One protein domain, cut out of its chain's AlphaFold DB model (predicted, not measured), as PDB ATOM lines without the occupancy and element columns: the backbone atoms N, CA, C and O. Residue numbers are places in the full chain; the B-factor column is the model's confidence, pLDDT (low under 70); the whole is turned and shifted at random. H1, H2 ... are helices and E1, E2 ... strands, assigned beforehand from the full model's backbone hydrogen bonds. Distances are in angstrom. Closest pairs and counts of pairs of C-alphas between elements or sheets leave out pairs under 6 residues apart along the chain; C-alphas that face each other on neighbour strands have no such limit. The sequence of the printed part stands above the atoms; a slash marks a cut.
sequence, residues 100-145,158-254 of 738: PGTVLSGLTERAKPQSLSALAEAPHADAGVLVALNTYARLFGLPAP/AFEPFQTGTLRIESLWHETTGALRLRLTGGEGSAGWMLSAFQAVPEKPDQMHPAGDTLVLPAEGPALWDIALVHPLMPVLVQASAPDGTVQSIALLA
ATOM      1  N   PRO A 100     100.657 104.666 170.096       57.06
ATOM      2  CA  PRO A 100     100.738 105.068 171.493       57.06
ATOM      3  C   PRO A 100     101.622 104.074 172.251       57.06
ATOM      4  O   PRO A 100     101.273 102.902 172.397       57.06
ATOM      5  N   GLY A 101     102.784 104.531 172.711       59.25
ATOM      6  CA  GLY A 101     103.602 103.753 173.629       59.25
ATOM      7  C   GLY A 101     102.902 103.617 174.978       59.25
ATOM      8  O   GLY A 101     102.142 104.499 175.386       59.25
ATOM      9  N   THR A 102     103.147 102.515 175.688       70.31
ATOM     10  CA  THR A 102     102.660 102.406 177.068       70.31
ATOM     11  C   THR A 102     103.575 103.241 177.953       70.31
ATOM     12  O   THR A 102     104.757 102.930 178.094       70.31
ATOM     13  N   VAL A 103     103.033 104.313 178.525       68.62
ATOM     14  CA  VAL A 103     103.735 105.145 179.504       68.62
ATOM     15  C   VAL A 103     103.436 104.593 180.893       68.62
ATOM     16  O   VAL A 103     102.276 104.471 181.288       68.62
ATOM     17  N   LEU A 104     104.481 104.220 181.626       64.88
ATOM     18  CA  LEU A 104     104.357 103.741 183.000       64.88
ATOM     19  C   LEU A 104     104.323 104.935 183.959       64.88
ATOM     20  O   LEU A 104     105.345 105.328 184.525       64.88
ATOM     21  N   SER A 105     103.136 105.511 184.131       56.94
ATOM     22  CA  SER A 105     102.935 106.691 184.975       56.94
ATOM     23  C   SER A 105     103.008 106.391 186.474       56.94
ATOM     24  O   SER A 105     102.526 105.362 186.951       56.94
ATOM     25  N   GLY A 106     103.604 107.315 187.236       49.34
ATOM     26  CA  GLY A 106     103.679 107.257 188.704       49.34
ATOM     27  C   GLY A 106     104.860 106.461 189.279       49.34
ATOM     28  O   GLY A 106     104.996 106.366 190.502       49.34
ATOM     29  N   LEU A 107     105.745 105.914 188.434       54.25
ATOM     30  CA  LEU A 107     107.031 105.345 188.874       54.25
ATOM     31  C   LEU A 107     108.034 106.437 189.293       54.25
ATOM     32  O   LEU A 107     108.870 106.217 190.166       54.25
ATOM     33  N   THR A 108     107.915 107.621 188.701       52.69
ATOM     34  CA  THR A 108     108.792 108.790 188.867       52.69
ATOM     35  C   THR A 108     108.550 109.544 190.168       52.69
ATOM     36  O   THR A 108     109.506 109.828 190.883       52.69
ATOM     37  N   GLU A 109     107.288 109.769 190.554       46.66
ATOM     38  CA  GLU A 109     106.919 110.427 191.825       46.66
ATOM     39  C   GLU A 109     107.421 109.673 193.075       46.66
ATOM     40  O   GLU A 109     107.474 110.234 194.169       46.66
ATOM     41  N   ARG A 110     107.806 108.397 192.930       44.00
ATOM     42  CA  ARG A 110     108.336 107.543 194.008       44.00
ATOM     43  C   ARG A 110     109.836 107.258 193.904       44.00
ATOM     44  O   ARG A 110     110.402 106.690 194.843       44.00
ATOM     45  N   ALA A 111     110.480 107.613 192.796       60.88
ATOM     46  CA  ALA A 111     111.883 107.309 192.556       60.88
ATOM     47  C   ALA A 111     112.781 108.379 193.195       60.88
ATOM     48  O   ALA A 111     112.733 109.559 192.851       60.88
ATOM     49  N   LYS A 112     113.603 107.965 194.166       69.75
ATOM     50  CA  LYS A 112     114.585 108.850 194.805       69.75
ATOM     51  C   LYS A 112     115.709 109.201 193.820       69.75
ATOM     52  O   LYS A 112     116.055 108.341 193.008       69.75
ATOM     53  N   PRO A 113     116.317 110.397 193.935       77.00
ATOM     54  CA  PRO A 113     117.525 110.725 193.190       77.00
ATOM     55  C   PRO A 113     118.601 109.670 193.451       77.00
ATOM     56  O   PRO A 113     118.777 109.226 194.591       77.00
ATOM     57  N   GLN A 114     119.300 109.258 192.401       86.62
ATOM     58  CA  GLN A 114     120.378 108.275 192.479       86.62
ATOM     59  C   GLN A 114     121.710 108.946 192.162       86.62
ATOM     60  O   GLN A 114     121.750 109.949 191.457       86.62
ATOM     61  N   SER A 115     122.813 108.421 192.691       88.50
ATOM     62  CA  SER A 115     124.128 108.948 192.330       88.50
ATOM     63  C   SER A 115     124.519 108.497 190.921       88.50
ATOM     64  O   SER A 115     124.134 107.414 190.475       88.50
ATOM     65  N   LEU A 116     125.358 109.282 190.243       87.06
ATOM     66  CA  LEU A 116     125.953 108.873 188.964       87.06
ATOM     67  C   LEU A 116     126.688 107.517 189.068       87.06
ATOM     68  O   LEU A 116     126.673 106.728 188.127       87.06
ATOM     69  N   SER A 117     127.297 107.228 190.223       85.69
ATOM     70  CA  SER A 117     127.952 105.934 190.481       85.69
ATOM     71  C   SER A 117     126.948 104.786 190.597       85.69
ATOM     72  O   SER A 117     127.194 103.717 190.053       85.69
ATOM     73  N   ALA A 118     125.783 105.010 191.213       86.00
ATOM     74  CA  ALA A 118     124.734 103.994 191.293       86.00
ATOM     75  C   ALA A 118     124.199 103.601 189.903       86.00
ATOM     76  O   ALA A 118     123.930 102.427 189.665       86.00
ATOM     77  N   LEU A 119     124.108 104.555 188.965       84.81
ATOM     78  CA  LEU A 119     123.769 104.254 187.567       84.81
ATOM     79  C   LEU A 119     124.851 103.411 186.870       84.81
ATOM     80  O   LEU A 119     124.523 102.568 186.041       84.81
ATOM     81  N   ALA A 120     126.128 103.611 187.208       84.69
ATOM     82  CA  ALA A 120     127.235 102.828 186.652       84.69
ATOM     83  C   ALA A 120     127.343 101.414 187.250       84.69
ATOM     84  O   ALA A 120     127.806 100.496 186.576       84.69
ATOM     85  N   GLU A 121     126.920 101.230 188.503       84.50
ATOM     86  CA  GLU A 121     126.897  99.935 189.197       84.50
ATOM     87  C   GLU A 121     125.722  99.038 188.769       84.50
ATOM     88  O   GLU A 121     125.736  97.835 189.042       84.50
ATOM     89  N   ALA A 122     124.714  99.595 188.086       81.62
ATOM     90  CA  ALA A 122     123.594  98.827 187.556       81.62
ATOM     91  C   ALA A 122     124.078  97.752 186.557       81.62
ATOM     92  O   ALA A 122     125.023  98.002 185.803       81.62
ATOM     93  N   PRO A 123     123.440  96.564 186.499       81.31
ATOM     94  CA  PRO A 123     123.809  95.524 185.542       81.31
ATOM     95  C   PRO A 123     123.694  96.053 184.110       81.31
ATOM     96  O   PRO A 123     122.607  96.451 183.692       81.31
ATOM     97  N   HIS A 124     124.795  96.060 183.358       80.25
ATOM     98  CA  HIS A 124     124.838  96.575 181.990       80.25
ATOM     99  C   HIS A 124     125.448  95.569 181.014       80.25
ATOM    100  O   HIS A 124     126.348  94.806 181.364       80.25
ATOM    101  N   ALA A 125     124.939  95.577 179.784       64.94
ATOM    102  CA  ALA A 125     125.329  94.640 178.733       64.94
ATOM    103  C   ALA A 125     126.608  95.054 177.978       64.94
ATOM    104  O   ALA A 125     127.285  94.192 177.422       64.94
ATOM    105  N   ASP A 126     126.944  96.350 177.956       69.25
ATOM    106  CA  ASP A 126     128.002  96.912 177.105       69.25
ATOM    107  C   ASP A 126     128.832  97.998 177.821       69.25
ATOM    108  O   ASP A 126     128.333  98.766 178.647       69.25
ATOM    109  N   ALA A 127     130.112  98.098 177.455       68.44
ATOM    110  CA  ALA A 127     131.047  99.134 177.880       68.44
ATOM    111  C   ALA A 127     130.636 100.546 177.417       68.44
ATOM    112  O   ALA A 127     131.024 101.526 178.061       68.44
ATOM    113  N   GLY A 128     129.830 100.671 176.352       68.56
ATOM    114  CA  GLY A 128     129.284 101.951 175.878       68.56
ATOM    115  C   GLY A 128     128.506 102.729 176.950       68.56
ATOM    116  O   GLY A 128     128.578 103.958 176.997       68.56
ATOM    117  N   VAL A 129     127.864 102.025 177.892       76.81
ATOM    118  CA  VAL A 129     127.175 102.620 179.052       76.81
ATOM    119  C   VAL A 129     128.135 103.467 179.893       76.81
ATOM    120  O   VAL A 129     127.846 104.622 180.215       76.81
ATOM    121  N   LEU A 130     129.325 102.938 180.192       81.81
ATOM    122  CA  LEU A 130     130.329 103.651 180.982       81.81
ATOM    123  C   LEU A 130     130.929 104.839 180.220       81.81
ATOM    124  O   LEU A 130     131.364 105.799 180.853       81.81
ATOM    125  N   VAL A 131     130.952 104.825 178.883       80.75
ATOM    126  CA  VAL A 131     131.455 105.958 178.082       80.75
ATOM    127  C   VAL A 131     130.569 107.192 178.262       80.75
ATOM    128  O   VAL A 131     131.097 108.277 178.515       80.75
ATOM    129  N   ALA A 132     129.244 107.037 178.196       83.12
ATOM    130  CA  ALA A 132     128.301 108.139 178.397       83.12
ATOM    131  C   ALA A 132     128.398 108.720 179.819       83.12
ATOM    132  O   ALA A 132     128.554 109.932 179.984       83.12
ATOM    133  N   LEU A 133     128.409 107.855 180.841       87.88
ATOM    134  CA  LEU A 133     128.507 108.269 182.246       87.88
ATOM    135  C   LEU A 133     129.860 108.926 182.568       87.88
ATOM    136  O   LEU A 133     129.904 109.947 183.251       87.88
ATOM    137  N   ASN A 134     130.969 108.404 182.032       86.38
ATOM    138  CA  ASN A 134     132.288 109.025 182.185       86.38
ATOM    139  C   ASN A 134     132.383 110.365 181.447       86.38
ATOM    140  O   ASN A 134     133.039 111.287 181.929       86.38
ATOM    141  N   THR A 135     131.747 110.494 180.281       87.25
ATOM    142  CA  THR A 135     131.699 111.763 179.541       87.25
ATOM    143  C   THR A 135     130.930 112.811 180.335       87.25
ATOM    144  O   THR A 135     131.436 113.918 180.506       87.25
ATOM    145  N   TYR A 136     129.778 112.438 180.903       91.19
ATOM    146  CA  TYR A 136     129.034 113.285 181.832       91.19
ATOM    147  C   TYR A 136     129.904 113.695 183.029       91.19
ATOM    148  O   TYR A 136     130.052 114.883 183.296       91.19
ATOM    149  N   ALA A 137     130.548 112.736 183.709       90.88
ATOM    150  CA  ALA A 137     131.394 113.027 184.868       90.88
ATOM    151  C   ALA A 137     132.491 114.049 184.528       90.88
ATOM    152  O   ALA A 137     132.708 115.013 185.258       90.88
ATOM    153  N   ARG A 138     133.139 113.886 183.367       89.50
ATOM    154  CA  ARG A 138     134.195 114.787 182.890       89.50
ATOM    155  C   ARG A 138     133.700 116.193 182.559       89.50
ATOM    156  O   ARG A 138     134.479 117.125 182.732       89.50
ATOM    157  N   LEU A 139     132.457 116.358 182.091       89.50
ATOM    158  CA  LEU A 139     131.882 117.684 181.825       89.50
ATOM    159  C   LEU A 139     131.817 118.542 183.097       89.50
ATOM    160  O   LEU A 139     132.054 119.741 183.020       89.50
ATOM    161  N   PHE A 140     131.571 117.908 184.245       89.50
ATOM    162  CA  PHE A 140     131.429 118.559 185.553       89.50
ATOM    163  C   PHE A 140     132.649 118.383 186.474       89.50
ATOM    164  O   PHE A 140     132.591 118.730 187.649       89.50
ATOM    165  N   GLY A 141     133.751 117.800 185.985       87.31
ATOM    166  CA  GLY A 141     134.937 117.533 186.812       87.31
ATOM    167  C   GLY A 141     134.712 116.522 187.950       87.31
ATOM    168  O   GLY A 141     135.457 116.519 188.928       87.31
ATOM    169  N   LEU A 142     133.698 115.665 187.835       89.06
ATOM    170  CA  LEU A 142     133.352 114.638 188.817       89.06
ATOM    171  C   LEU A 142     134.276 113.410 188.712       89.06
ATOM    172  O   LEU A 142     134.820 113.127 187.636       89.06
ATOM    173  N   PRO A 143     134.441 112.632 189.801       85.88
ATOM    174  CA  PRO A 143     135.161 111.366 189.747       85.88
ATOM    175  C   PRO A 143     134.485 110.390 188.776       85.88
ATOM    176  O   PRO A 143     133.259 110.311 188.697       85.88
ATOM    177  N   ALA A 144     135.296 109.621 188.046       82.44
ATOM    178  CA  ALA A 144     134.795 108.615 187.118       82.44
ATOM    179  C   ALA A 144     134.016 107.522 187.885       82.44
ATOM    180  O   ALA A 144     134.597 106.894 188.774       82.44
ATOM    181  N   PRO A 145     132.742 107.252 187.547       77.75
ATOM    182  CA  PRO A 145     131.876 106.333 188.293       77.75
ATOM    183  C   PRO A 145     132.218 104.828 188.147       77.75
ATOM    184  O   PRO A 145     131.428 103.988 188.563       77.75
ATOM    185  N   ALA A 158     129.353 108.290 172.590       50.19
ATOM    186  CA  ALA A 158     128.247 108.080 173.531       50.19
ATOM    187  C   ALA A 158     126.858 108.044 172.834       50.19
ATOM    188  O   ALA A 158     125.828 108.118 173.501       50.19
ATOM    189  N   PHE A 159     126.826 107.976 171.496       54.97
ATOM    190  CA  PHE A 159     125.650 108.194 170.649       54.97
ATOM    191  C   PHE A 159     125.395 107.090 169.614       54.97
ATOM    192  O   PHE A 159     124.266 106.983 169.139       54.97
ATOM    193  N   GLU A 160     126.385 106.245 169.287       56.03
ATOM    194  CA  GLU A 160     126.217 105.124 168.339       56.03
ATOM    195  C   GLU A 160     124.990 104.237 168.641       56.03
ATOM    196  O   GLU A 160     124.260 103.916 167.697       56.03
ATOM    197  N   PRO A 161     124.657 103.918 169.915       55.75
ATOM    198  CA  PRO A 161     123.500 103.078 170.221       55.75
ATOM    199  C   PRO A 161     122.157 103.641 169.736       55.75
ATOM    200  O   PRO A 161     121.260 102.854 169.450       55.75
ATOM    201  N   PHE A 162     122.026 104.972 169.613       62.19
ATOM    202  CA  PHE A 162     120.789 105.662 169.211       62.19
ATOM    203  C   PHE A 162     120.800 106.174 167.758       62.19
ATOM    204  O   PHE A 162     119.811 106.750 167.298       62.19
ATOM    205  N   GLN A 163     121.916 106.001 167.042       57.94
ATOM    206  CA  GLN A 163     122.081 106.412 165.642       57.94
ATOM    207  C   GLN A 163     122.076 105.218 164.686       57.94
ATOM    208  O   GLN A 163     121.453 105.281 163.627       57.94
ATOM    209  N   THR A 164     122.756 104.133 165.065       52.88
ATOM    210  CA  THR A 164     122.971 102.940 164.230       52.88
ATOM    211  C   THR A 164     122.592 101.636 164.937       52.88
ATOM    212  O   THR A 164     122.769 100.563 164.361       52.88
ATOM    213  N   GLY A 165     122.122 101.707 166.187       60.47
ATOM    214  CA  GLY A 165     121.759 100.551 167.007       60.47
ATOM    215  C   GLY A 165     120.302 100.101 166.861       60.47
ATOM    216  O   GLY A 165     119.568 100.527 165.971       60.47
ATOM    217  N   THR A 166     119.867  99.235 167.779       65.75
ATOM    218  CA  THR A 166     118.505  98.668 167.856       65.75
ATOM    219  C   THR A 166     117.438  99.689 168.261       65.75
ATOM    220  O   THR A 166     116.268  99.352 168.350       65.75
ATOM    221  N   LEU A 167     117.808 100.929 168.557       75.88
ATOM    222  CA  LEU A 167     116.892 102.005 168.898       75.88
ATOM    223  C   LEU A 167     117.377 103.265 168.194       75.88
ATOM    224  O   LEU A 167     118.565 103.556 168.236       75.88
ATOM    225  N   ARG A 168     116.485 104.023 167.558       78.50
ATOM    226  CA  ARG A 168     116.859 105.243 166.840       78.50
ATOM    227  C   ARG A 168     115.998 106.426 167.235       78.50
ATOM    228  O   ARG A 168     114.775 106.322 167.227       78.50
ATOM    229  N   ILE A 169     116.624 107.561 167.549       82.75
ATOM    230  CA  ILE A 169     115.916 108.842 167.696       82.75
ATOM    231  C   ILE A 169     115.766 109.453 166.303       82.75
ATOM    232  O   ILE A 169     116.732 109.925 165.713       82.75
ATOM    233  N   GLU A 170     114.545 109.448 165.781       80.31
ATOM    234  CA  GLU A 170     114.211 109.958 164.448       80.31
ATOM    235  C   GLU A 170     113.982 111.476 164.433       80.31
ATOM    236  O   GLU A 170     114.119 112.124 163.400       80.31
ATOM    237  N   SER A 171     113.563 112.053 165.561       82.88
ATOM    238  CA  SER A 171     113.394 113.502 165.742       82.88
ATOM    239  C   SER A 171     113.293 113.852 167.219       82.88
ATOM    240  O   SER A 171     112.765 113.053 167.994       82.88
ATOM    241  N   LEU A 172     113.733 115.050 167.597       88.69
ATOM    242  CA  LEU A 172     113.572 115.583 168.948       88.69
ATOM    243  C   LEU A 172     113.355 117.105 168.912       88.69
ATOM    244  O   LEU A 172     113.924 117.773 168.052       88.69
ATOM    245  N   TRP A 173     112.510 117.641 169.793       89.50
ATOM    246  CA  TRP A 173     112.213 119.079 169.889       89.50
ATOM    247  C   TRP A 173     111.660 119.448 171.269       89.50
ATOM    248  O   TRP A 173     111.140 118.595 171.987       89.50
ATOM    249  N   HIS A 174     111.739 120.724 171.638       88.31
ATOM    250  CA  HIS A 174     111.063 121.243 172.824       88.31
ATOM    251  C   HIS A 174     109.567 121.426 172.547       88.31
ATOM    252  O   HIS A 174     109.180 122.203 171.675       88.31
ATOM    253  N   GLU A 175     108.721 120.732 173.307       84.31
ATOM    254  CA  GLU A 175     107.273 120.986 173.314       84.31
ATOM    255  C   GLU A 175     106.947 122.199 174.197       84.31
ATOM    256  O   GLU A 175     106.081 123.012 173.880       84.31
ATOM    257  N   THR A 176     107.682 122.333 175.303       81.88
ATOM    258  CA  THR A 176     107.708 123.514 176.171       81.88
ATOM    259  C   THR A 176     109.142 123.742 176.654       81.88
ATOM    260  O   THR A 176     110.023 122.906 176.433       81.88
ATOM    261  N   THR A 177     109.399 124.838 177.369       76.31
ATOM    262  CA  THR A 177     110.711 125.079 177.997       76.31
ATOM    263  C   THR A 177     111.129 123.954 178.953       76.31
ATOM    264  O   THR A 177     112.316 123.664 179.055       76.31
ATOM    265  N   GLY A 178     110.171 123.285 179.603       84.69
ATOM    266  CA  GLY A 178     110.412 122.183 180.541       84.69
ATOM    267  C   GLY A 178     110.132 120.784 179.986       84.69
ATOM    268  O   GLY A 178     110.157 119.827 180.752       84.69
ATOM    269  N   ALA A 179     109.834 120.629 178.692       88.50
ATOM    270  CA  ALA A 179     109.504 119.324 178.120       88.50
ATOM    271  C   ALA A 179     110.185 119.107 176.768       88.50
ATOM    272  O   ALA A 179     109.985 119.885 175.830       88.50
ATOM    273  N   LEU A 180     110.941 118.016 176.667       91.06
ATOM    274  CA  LEU A 180     111.598 117.577 175.445       91.06
ATOM    275  C   LEU A 180     110.861 116.359 174.886       91.06
ATOM    276  O   LEU A 180     110.750 115.335 175.555       91.06
ATOM    277  N   ARG A 181     110.367 116.461 173.654       90.94
ATOM    278  CA  ARG A 181     109.664 115.380 172.969       90.94
ATOM    279  C   ARG A 181     110.604 114.666 172.012       90.94
ATOM    280  O   ARG A 181     111.245 115.301 171.178       90.94
ATOM    281  N   LEU A 182     110.662 113.343 172.117       88.88
ATOM    282  CA  LEU A 182     111.430 112.462 171.242       88.88
ATOM    283  C   LEU A 182     110.480 111.604 170.409       88.88
ATOM    284  O   LEU A 182     109.460 111.122 170.899       88.88
ATOM    285  N   ARG A 183     110.855 111.366 169.153       86.44
ATOM    286  CA  ARG A 183     110.278 110.332 168.295       86.44
ATOM    287  C   ARG A 183     111.311 109.238 168.100       86.44
ATOM    288  O   ARG A 183     112.395 109.508 167.585       86.44
ATOM    289  N   LEU A 184     110.969 108.026 168.503       85.12
ATOM    290  CA  LEU A 184     111.886 106.895 168.574       85.12
ATOM    291  C   LEU A 184     111.380 105.740 167.720       85.12
ATOM    292  O   LEU A 184     110.186 105.465 167.728       85.12
ATOM    293  N   THR A 185     112.274 105.028 167.049       81.31
ATOM    294  CA  THR A 185     111.959 103.795 166.324       81.31
ATOM    295  C   THR A 185     112.795 102.654 166.883       81.31
ATOM    296  O   THR A 185     114.017 102.762 166.970       81.31
ATOM    297  N   GLY A 186     112.126 101.579 167.298       76.00
ATOM    298  CA  GLY A 186     112.777 100.341 167.714       76.00
ATOM    299  C   GLY A 186     113.164  99.471 166.516       76.00
ATOM    300  O   GLY A 186     112.455  99.436 165.512       76.00
ATOM    301  N   GLY A 187     114.291  98.783 166.626       72.69
ATOM    302  CA  GLY A 187     114.773  97.753 165.713       72.69
ATOM    303  C   GLY A 187     114.408  96.345 166.195       72.69
ATOM    304  O   GLY A 187     113.712  96.160 167.197       72.69
ATOM    305  N   GLU A 188     114.882  95.320 165.486       71.25
ATOM    306  CA  GLU A 188     114.600  93.925 165.846       71.25
ATOM    307  C   GLU A 188     115.078  93.597 167.271       71.25
ATOM    308  O   GLU A 188     116.253  93.733 167.600       71.25
ATOM    309  N   GLY A 189     114.156  93.149 168.129       75.62
ATOM    310  CA  GLY A 189     114.458  92.750 169.509       75.62
ATOM    311  C   GLY A 189     114.399  93.867 170.560       75.62
ATOM    312  O   GLY A 189     114.573  93.569 171.741       75.62
ATOM    313  N   SER A 190     114.102  95.120 170.184       80.00
ATOM    314  CA  SER A 190     113.917  96.219 171.153       80.00
ATOM    315  C   SER A 190     112.484  96.364 171.682       80.00
ATOM    316  O   SER A 190     112.203  97.246 172.496       80.00
ATOM    317  N   ALA A 191     111.549  95.543 171.200       83.56
ATOM    318  CA  ALA A 191     110.162  95.575 171.648       83.56
ATOM    319  C   ALA A 191     110.072  95.255 173.151       83.56
ATOM    320  O   ALA A 191     110.632  94.266 173.624       83.56
ATOM    321  N   GLY A 192     109.362  96.096 173.906       84.44
ATOM    322  CA  GLY A 192     109.217  95.958 175.356       84.44
ATOM    323  C   GLY A 192     110.377  96.521 176.181       84.44
ATOM    324  O   GLY A 192     110.309  96.472 177.407       84.44
ATOM    325  N   TRP A 193     111.421  97.076 175.556       88.69
ATOM    326  CA  TRP A 193     112.459  97.806 176.288       88.69
ATOM    327  C   TRP A 193     111.865  99.013 177.022       88.69
ATOM    328  O   TRP A 193     110.969  99.691 176.518       88.69
ATOM    329  N   MET A 194     112.393  99.288 178.211       89.94
ATOM    330  CA  MET A 194     112.022 100.421 179.052       89.94
ATOM    331  C   MET A 194     113.019 101.561 178.854       89.94
ATOM    332  O   MET A 194     114.225 101.371 179.042       89.94
ATOM    333  N   LEU A 195     112.506 102.737 178.494       90.31
ATOM    334  CA  LEU A 195     113.265 103.972 178.340       90.31
ATOM    335  C   LEU A 195     113.003 104.908 179.514       90.31
ATOM    336  O   LEU A 195     111.862 105.303 179.748       90.31
ATOM    337  N   SER A 196     114.065 105.286 180.217       91.00
ATOM    338  CA  SER A 196     114.018 106.217 181.345       91.00
ATOM    339  C   SER A 196     115.005 107.355 181.124       91.00
ATOM    340  O   SER A 196     116.112 107.137 180.633       91.00
ATOM    341  N   ALA A 197     114.605 108.575 181.472       92.75
ATOM    342  CA  ALA A 197     115.458 109.750 181.375       92.75
ATOM    343  C   ALA A 197     115.898 110.196 182.768       92.75
ATOM    344  O   ALA A 197     115.116 110.149 183.718       92.75
ATOM    345  N   PHE A 198     117.140 110.653 182.877       93.94
ATOM    346  CA  PHE A 198     117.721 111.180 184.101       93.94
ATOM    347  C   PHE A 198     118.410 112.510 183.828       93.94
ATOM    348  O   PHE A 198     119.052 112.696 182.792       93.94
ATOM    349  N   GLN A 199     118.291 113.436 184.770       94.62
ATOM    350  CA  GLN A 199     118.904 114.751 184.685       94.62
ATOM    351  C   GLN A 199     119.283 115.238 186.085       94.62
ATOM    352  O   GLN A 199     118.572 114.974 187.051       94.62
ATOM    353  N   ALA A 200     120.402 115.945 186.199       93.69
ATOM    354  CA  ALA A 200     120.806 116.590 187.445       93.69
ATOM    355  C   ALA A 200     120.416 118.074 187.464       93.69
ATOM    356  O   ALA A 200     120.089 118.660 186.428       93.69
ATOM    357  N   VAL A 201     120.511 118.684 188.642       92.12
ATOM    358  CA  VAL A 201     120.445 120.140 188.821       92.12
ATOM    359  C   VAL A 201     121.861 120.728 188.931       92.12
ATOM    360  O   VAL A 201     122.766 120.005 189.367       92.12
ATOM    361  N   PRO A 202     122.086 121.996 188.535       91.88
ATOM    362  CA  PRO A 202     123.415 122.617 188.546       91.88
ATOM    363  C   PRO A 202     124.152 122.526 189.892       91.88
ATOM    364  O   PRO A 202     125.360 122.315 189.915       91.88
ATOM    365  N   GLU A 203     123.438 122.612 191.017       90.88
ATOM    366  CA  GLU A 203     124.025 122.636 192.362       90.88
ATOM    367  C   GLU A 203     124.558 121.271 192.818       90.88
ATOM    368  O   GLU A 203     125.395 121.195 193.720       90.88
ATOM    369  N   LYS A 204     124.035 120.180 192.245       92.06
ATOM    370  CA  LYS A 204     124.391 118.796 192.595       92.06
ATOM    371  C   LYS A 204     124.459 117.933 191.335       92.06
ATOM    372  O   LYS A 204     123.591 117.081 191.129       92.06
ATOM    373  N   PRO A 205     125.489 118.120 190.490       91.81
ATOM    374  CA  PRO A 205     125.608 117.400 189.224       91.81
ATOM    375  C   PRO A 205     125.845 115.890 189.409       91.81
ATOM    376  O   PRO A 205     125.733 115.124 188.462       91.81
ATOM    377  N   ASP A 206     126.156 115.417 190.618       91.31
ATOM    378  CA  ASP A 206     126.288 113.991 190.924       91.31
ATOM    379  C   ASP A 206     124.947 113.295 191.242       91.31
ATOM    380  O   ASP A 206     124.899 112.059 191.253       91.31
ATOM    381  N   GLN A 207     123.871 114.058 191.481       92.19
ATOM    382  CA  GLN A 207     122.537 113.559 191.829       92.19
ATOM    383  C   GLN A 207     121.613 113.551 190.611       92.19
ATOM    384  O   GLN A 207     121.179 114.586 190.115       92.19
ATOM    385  N   MET A 208     121.277 112.349 190.153       92.31
ATOM    386  CA  MET A 208     120.454 112.096 188.978       92.31
ATOM    387  C   MET A 208     118.991 111.943 189.371       92.31
ATOM    388  O   MET A 208     118.605 110.984 190.048       92.31
ATOM    389  N   HIS A 209     118.172 112.887 188.925       92.19
ATOM    390  CA  HIS A 209     116.729 112.887 189.111       92.19
ATOM    391  C   HIS A 209     116.045 112.271 187.884       92.19
ATOM    392  O   HIS A 209     116.417 112.603 186.757       92.19
ATOM    393  N   PRO A 210     115.039 111.400 188.060       91.00
ATOM    394  CA  PRO A 210     114.202 110.942 186.956       91.00
ATOM    395  C   PRO A 210     113.511 112.123 186.257       91.00
ATOM    396  O   PRO A 210     112.905 112.967 186.919       91.00
ATOM    397  N   ALA A 211     113.582 112.171 184.929       88.81
ATOM    398  CA  ALA A 211     113.076 113.255 184.091       88.81
ATOM    399  C   ALA A 211     111.812 112.824 183.319       88.81
ATOM    400  O   ALA A 211     111.818 112.659 182.100       88.81
ATOM    401  N   GLY A 212     110.710 112.619 184.041       83.94
ATOM    402  CA  GLY A 212     109.437 112.171 183.464       83.94
ATOM    403  C   GLY A 212     109.301 110.652 183.337       83.94
ATOM    404  O   GLY A 212     110.192 109.895 183.722       83.94
ATOM    405  N   ASP A 213     108.125 110.214 182.884       86.56
ATOM    406  CA  ASP A 213     107.690 108.814 182.949       86.56
ATOM    407  C   ASP A 213     108.490 107.881 182.030       86.56
ATOM    408  O   ASP A 213     108.960 108.269 180.960       86.56
ATOM    409  N   THR A 214     108.588 106.611 182.428       87.62
ATOM    410  CA  THR A 214     109.251 105.570 181.633       87.62
ATOM    411  C   THR A 214     108.372 105.156 180.454       87.62
ATOM    412  O   THR A 214     107.216 104.761 180.638       87.62
ATOM    413  N   LEU A 215     108.934 105.187 179.244       88.94
ATOM    414  CA  LEU A 215     108.285 104.679 178.035       88.94
ATOM    415  C   LEU A 215     108.617 103.196 177.843       88.94
ATOM    416  O   LEU A 215     109.786 102.818 177.823       88.94
ATOM    417  N   VAL A 216     107.602 102.364 177.619       88.62
ATOM    418  CA  VAL A 216     107.791 101.005 177.096       88.62
ATOM    419  C   VAL A 216     107.720 101.052 175.575       88.62
ATOM    420  O   VAL A 216     106.694 101.442 175.007       88.62
ATOM    421  N   LEU A 217     108.808 100.660 174.914       85.31
ATOM    422  CA  LEU A 217     108.910 100.678 173.459       85.31
ATOM    423  C   LEU A 217     107.906  99.698 172.826       85.31
ATOM    424  O   LEU A 217     107.946  98.501 173.135       85.31
ATOM    425  N   PRO A 218     107.008 100.176 171.943       83.06
ATOM    426  CA  PRO A 218     106.050  99.322 171.258       83.06
ATOM    427  C   PRO A 218     106.749  98.415 170.238       83.06
ATOM    428  O   PRO A 218     107.859  98.691 169.785       83.06
ATOM    429  N   ALA A 219     106.078  97.323 169.867       75.56
ATOM    430  CA  ALA A 219     106.568  96.395 168.846       75.56
ATOM    431  C   ALA A 219     106.470  96.960 167.417       75.56
ATOM    432  O   ALA A 219     107.193  96.511 166.533       75.56
ATOM    433  N   GLU A 220     105.585  97.935 167.191       74.44
ATOM    434  CA  GLU A 220     105.348  98.553 165.888       74.44
ATOM    435  C   GLU A 220     105.410 100.078 165.970       74.44
ATOM    436  O   GLU A 220     105.006 100.685 166.964       74.44
ATOM    437  N   GLY A 221     105.843 100.682 164.862       68.50
ATOM    438  CA  GLY A 221     105.795 102.120 164.626       68.50
ATOM    439  C   GLY A 221     106.799 102.942 165.444       68.50
ATOM    440  O   GLY A 221     107.457 102.448 166.360       68.50
ATOM    441  N   PRO A 222     106.952 104.227 165.097       76.06
ATOM    442  CA  PRO A 222     107.670 105.154 165.946       76.06
ATOM    443  C   PRO A 222     106.835 105.493 167.190       76.06
ATOM    444  O   PRO A 222     105.642 105.786 167.083       76.06
ATOM    445  N   ALA A 223     107.473 105.498 168.357       84.44
ATOM    446  CA  ALA A 223     106.898 105.948 169.617       84.44
ATOM    447  C   ALA A 223     107.205 107.430 169.851       84.44
ATOM    448  O   ALA A 223     108.286 107.911 169.505       84.44
ATOM    449  N   LEU A 224     106.266 108.147 170.471       86.00
ATOM    450  CA  LEU A 224     106.517 109.474 171.028       86.00
ATOM    451  C   LEU A 224     106.758 109.364 172.530       86.00
ATOM    452  O   LEU A 224     106.045 108.635 173.221       86.00
ATOM    453  N   TRP A 225     107.741 110.110 173.018       88.38
ATOM    454  CA  TRP A 225     108.087 110.165 174.429       88.38
ATOM    455  C   TRP A 225     108.331 111.600 174.869       88.38
ATOM    456  O   TRP A 225     109.146 112.295 174.263       88.38
ATOM    457  N   ASP A 226     107.646 112.016 175.931       89.50
ATOM    458  CA  ASP A 226     107.820 113.327 176.546       89.50
ATOM    459  C   ASP A 226     108.682 113.196 177.798       89.50
ATOM    460  O   ASP A 226     108.269 112.615 178.802       89.50
ATOM    461  N   ILE A 227     109.885 113.756 177.729       90.75
ATOM    462  CA  ILE A 227     110.813 113.871 178.848       90.75
ATOM    463  C   ILE A 227     110.492 115.177 179.576       90.75
ATOM    464  O   ILE A 227     110.633 116.264 179.007       90.75
ATOM    465  N   ALA A 228     110.072 115.076 180.836       91.31
ATOM    466  CA  ALA A 228     109.858 116.232 181.701       91.31
ATOM    467  C   ALA A 228     111.210 116.671 182.272       91.31
ATOM    468  O   ALA A 228     111.732 116.053 183.201       91.31
ATOM    469  N   LEU A 229     111.802 117.705 181.675       91.06
ATOM    470  CA  LEU A 229     113.118 118.201 182.057       91.06
ATOM    471  C   LEU A 229     113.067 118.773 183.476       91.06
ATOM    472  O   LEU A 229     112.249 119.635 183.791       91.06
ATOM    473  N   VAL A 230     114.001 118.325 184.308       91.44
ATOM    474  CA  VAL A 230     114.283 118.898 185.629       91.44
ATOM    475  C   VAL A 230     114.915 120.283 185.470       91.44
ATOM    476  O   VAL A 230     114.657 121.185 186.262       91.44
ATOM    477  N   HIS A 231     115.716 120.467 184.418       92.75
ATOM    478  CA  HIS A 231     116.370 121.721 184.076       92.75
ATOM    479  C   HIS A 231     116.452 121.893 182.544       92.75
ATOM    480  O   HIS A 231     116.862 120.965 181.846       92.75
ATOM    481  N   PRO A 232     116.132 123.067 181.972       89.94
ATOM    482  CA  PRO A 232     116.052 123.239 180.514       89.94
ATOM    483  C   PRO A 232     117.399 123.098 179.780       89.94
ATOM    484  O   PRO A 232     117.423 122.796 178.589       89.94
ATOM    485  N   LEU A 233     118.518 123.330 180.476       94.94
ATOM    486  CA  LEU A 233     119.864 123.394 179.883       94.94
ATOM    487  C   LEU A 233     120.821 122.273 180.309       94.94
ATOM    488  O   LEU A 233     121.871 122.115 179.689       94.94
ATOM    489  N   MET A 234     120.495 121.508 181.357       95.00
ATOM    490  CA  MET A 234     121.421 120.495 181.878       95.00
ATOM    491  C   MET A 234     121.459 119.266 180.961       95.00
ATOM    492  O   MET A 234     120.434 118.930 180.370       95.00
ATOM    493  N   PRO A 235     122.587 118.545 180.869       95.19
ATOM    494  CA  PRO A 235     122.661 117.319 180.083       95.19
ATOM    495  C   PRO A 235     121.619 116.276 180.508       95.19
ATOM    496  O   PRO A 235     121.404 116.077 181.703       95.19
ATOM    497  N   VAL A 236     121.012 115.583 179.542       93.62
ATOM    498  CA  VAL A 236     120.014 114.526 179.783       93.62
ATOM    499  C   VAL A 236     120.622 113.163 179.471       93.62
ATOM    500  O   VAL A 236     121.138 112.945 178.374       93.62
ATOM    501  N   LEU A 237     120.542 112.233 180.419       92.00
ATOM    502  CA  LEU A 237     120.897 110.831 180.223       92.00
ATOM    503  C   LEU A 237     119.639 110.040 179.864       92.00
ATOM    504  O   LEU A 237     118.680 110.020 180.628       92.00
ATOM    505  N   VAL A 238     119.643 109.373 178.715       90.06
ATOM    506  CA  VAL A 238     118.556 108.496 178.267       90.06
ATOM    507  C   VAL A 238     119.023 107.054 178.377       90.06
ATOM    508  O   VAL A 238     119.901 106.628 177.634       90.06
ATOM    509  N   GLN A 239     118.435 106.305 179.302       89.81
ATOM    510  CA  GLN A 239     118.742 104.904 179.549       89.81
ATOM    511  C   GLN A 239     117.725 104.000 178.852       89.81
ATOM    512  O   GLN A 239     116.521 104.159 179.043       89.81
ATOM    513  N   ALA A 240     118.219 103.009 178.113       88.50
ATOM    514  CA  ALA A 240     117.430 101.899 177.605       88.50
ATOM    515  C   ALA A 240     117.756 100.624 178.388       88.50
ATOM    516  O   ALA A 240     118.918 100.235 178.524       88.50
ATOM    517  N   SER A 241     116.719  99.960 178.889       89.56
ATOM    518  CA  SER A 241     116.828  98.732 179.677       89.56
ATOM    519  C   SER A 241     115.911  97.647 179.128       89.56
ATOM    520  O   SER A 241     114.804  97.926 178.668       89.56
ATOM    521  N   ALA A 242     116.380  96.404 179.155       87.38
ATOM    522  CA  ALA A 242     115.572  95.253 178.789       87.38
ATOM    523  C   ALA A 242     114.511  94.968 179.876       87.38
ATOM    524  O   ALA A 242     114.630  95.460 181.002       87.38
ATOM    525  N   PRO A 243     113.463  94.174 179.574       85.31
ATOM    526  CA  PRO A 243     112.409  93.848 180.540       85.31
ATOM    527  C   PRO A 243     112.901  93.167 181.828       85.31
ATOM    528  O   PRO A 243     112.209  93.199 182.841       85.31
ATOM    529  N   ASP A 244     114.082  92.547 181.795       86.38
ATOM    530  CA  ASP A 244     114.746  91.924 182.944       86.38
ATOM    531  C   ASP A 244     115.484  92.933 183.850       86.38
ATOM    532  O   ASP A 244     116.014  92.551 184.892       86.38
ATOM    533  N   GLY A 245     115.507  94.216 183.471       82.88
ATOM    534  CA  GLY A 245     116.191  95.296 184.181       82.88
ATOM    535  C   GLY A 245     117.652  95.501 183.774       82.88
ATOM    536  O   GLY A 245     118.284  96.431 184.275       82.88
ATOM    537  N   THR A 246     118.195  94.692 182.860       87.44
ATOM    538  CA  THR A 246     119.566  94.858 182.363       87.44
ATOM    539  C   THR A 246     119.660  96.109 181.489       87.44
ATOM    540  O   THR A 246     118.926  96.251 180.504       87.44
ATOM    541  N   VAL A 247     120.583  97.017 181.813       87.25
ATOM    542  CA  VAL A 247     120.843  98.233 181.036       87.25
ATOM    543  C   VAL A 247     121.517  97.860 179.718       87.25
ATOM    544  O   VAL A 247     122.627  97.330 179.691       87.25
ATOM    545  N   GLN A 248     120.836  98.146 178.613       85.50
ATOM    546  CA  GLN A 248     121.322  97.854 177.267       85.50
ATOM    547  C   GLN A 248     122.189  98.997 176.738       85.50
ATOM    548  O   GLN A 248     123.239  98.760 176.151       85.50
ATOM    549  N   SER A 249     121.771 100.247 176.957       82.88
ATOM    550  CA  SER A 249     122.528 101.427 176.529       82.88
ATOM    551  C   SER A 249     122.142 102.678 177.319       82.88
ATOM    552  O   SER A 249     121.057 102.755 177.899       82.88
ATOM    553  N   ILE A 250     123.036 103.669 177.323       84.94
ATOM    554  CA  ILE A 250     122.767 105.026 177.808       84.94
ATOM    555  C   ILE A 250     123.266 106.021 176.758       84.94
ATOM    556  O   ILE A 250     124.416 105.930 176.333       84.94
ATOM    557  N   ALA A 251     122.423 106.978 176.371       82.62
ATOM    558  CA  ALA A 251     122.814 108.144 175.582       82.62
ATOM    559  C   ALA A 251     122.905 109.394 176.448       82.62
ATOM    560  O   ALA A 251     122.104 109.595 177.358       82.62
ATOM    561  N   LEU A 252     123.852 110.266 176.110       87.56
ATOM    562  CA  LEU A 252     124.029 111.567 176.745       87.56
ATOM    563  C   LEU A 252     123.643 112.684 175.776       87.56
ATOM    564  O   LEU A 252     124.451 113.087 174.951       87.56
ATOM    565  N   LEU A 253     122.458 113.270 175.913       90.12
ATOM    566  CA  LEU A 253     122.147 114.541 175.264       90.12
ATOM    567  C   LEU A 253     122.826 115.670 176.054       90.12
ATOM    568  O   LEU A 253     122.248 116.223 176.986       90.12
ATOM    569  N   ALA A 254     124.080 115.972 175.701       91.25
ATOM    570  CA  ALA A 254     124.916 116.940 176.417       91.25
ATOM    571  C   ALA A 254     124.311 118.353 176.449       91.25
ATOM    572  O   ALA A 254     124.371 119.029 177.470       91.25
TER     573      ALA A 254
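What this domain is: This is residues 100 to 145 and 158 to 254 of the 738 residues of an uncharacterized protein of Pararhodobacter marinus (UniProt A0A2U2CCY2). The domain is a sandwich, two strongly twisted sheets face to face with their strands crossed at 37 degrees: a branched sheet of E1, E4, E5, E6, E8 and E9, and a smaller sheet of E2, E3 and E7. A helical hairpin, H1 and H2, packs on the branched sheet where E9 and E5 lie, and short H3 sits beside the smaller sheet near E2 and E9. The printed part has 143 residues, with named elements in the order E1 H1 H2 H3 E2 E3 E4 E5 E6 E7 E8 E9, class mixed; the smaller sheet runs E2 E3 E7, and the neighbours in both sheets are antiparallel. It is compact, with a radius of gyration of the C-alphas of 14.0 A, and rounded, spanning 40 by 33 by 27 A.

Where its parts are: E1, residues 102 to 104, begins at C-alpha 102 (102.660, 102.406, 177.068). H1 is residues 116 to 121, H2 residues 128 to 139, 17.0 A long, and H3 residues 160 to 163. E2, residues 167 to 176, is 24.5 A long and bends by 61 degrees at residue 170; E3, residues 179 to 186, is 21.9 A. E4, residues 194 to 201, is 23.6 A; E5 is residues 204 to 210, E6 residues 214 to 216, and E7, residues 222 to 228, is 19.4 A. E8 is residues 236 to 241, and E9, residues 247 to 253, ends at C-alpha 253 (122.147, 114.541, 175.264).

How they stand to each other: In the branched sheet E4 has E5 and E6 on one side and E8 on the other side. N 199 and O 209 of the hairpin E4 and E5 are 2.9 A apart, N 195 and O 215 of E4 and E6 2.8 A, and N 196 and O 239 of E4 and E8 2.9 A. Edge strands E1 and E9 follow, with N 104 and O 214 of E1 and E6 3.0 A apart and N 238 and O 251 of the hairpin E8 and E9 2.8 A. In the other sheet, N 173 and O 181 of the hairpin E2 and E3 are 3.0 A apart, and N 182 and O 225 of E3 and E7 2.8 A. Across the sandwich, the closest C-alphas of E4 and E7, Ala 197 and Ile 227, are 6.7 A apart. H2 is on the branched sheet, over E8 at a height of 8.0 A over the sheet, and runs along the strands at 16 degrees on the local plane; its closest C-alphas to E9 are Val 129 and Ile 250, 5.2 A. H1 is on this sheet too, closest to E5 at the C-alphas of Leu 116 and Asp 206, 5.5 A. H1 and H2 touch at Ala 120 and Leu 130, whose C-alphas are 6.5 A apart, with a shallow tilt of 22 degrees, opposite ways. H3 stands at the level of the smaller sheet, its closest C-alphas to E2 being Phe 162 and Arg 168, 4.6 A, and only grazes the branched sheet with residues 160 to 162. Every O i to N i+4 pair is within hydrogen-bond range in H1 and H2; H3 is too short for such a pair.

The domain as a whole: The two farthest C-alphas, Gly 141 and Glu 220, are 40.9 A apart. Residues 146 to 157 are not printed, and C-alphas 145 and 158 are 15.3 A apart across the cut. Of the links printed whole, E1 to H1, with 11 residues, is long. The mean pLDDT of the printed part is 81.4; residues 100 to 101, 103 to 112, 125 to 128, 158 to 166 and 221 are under 70.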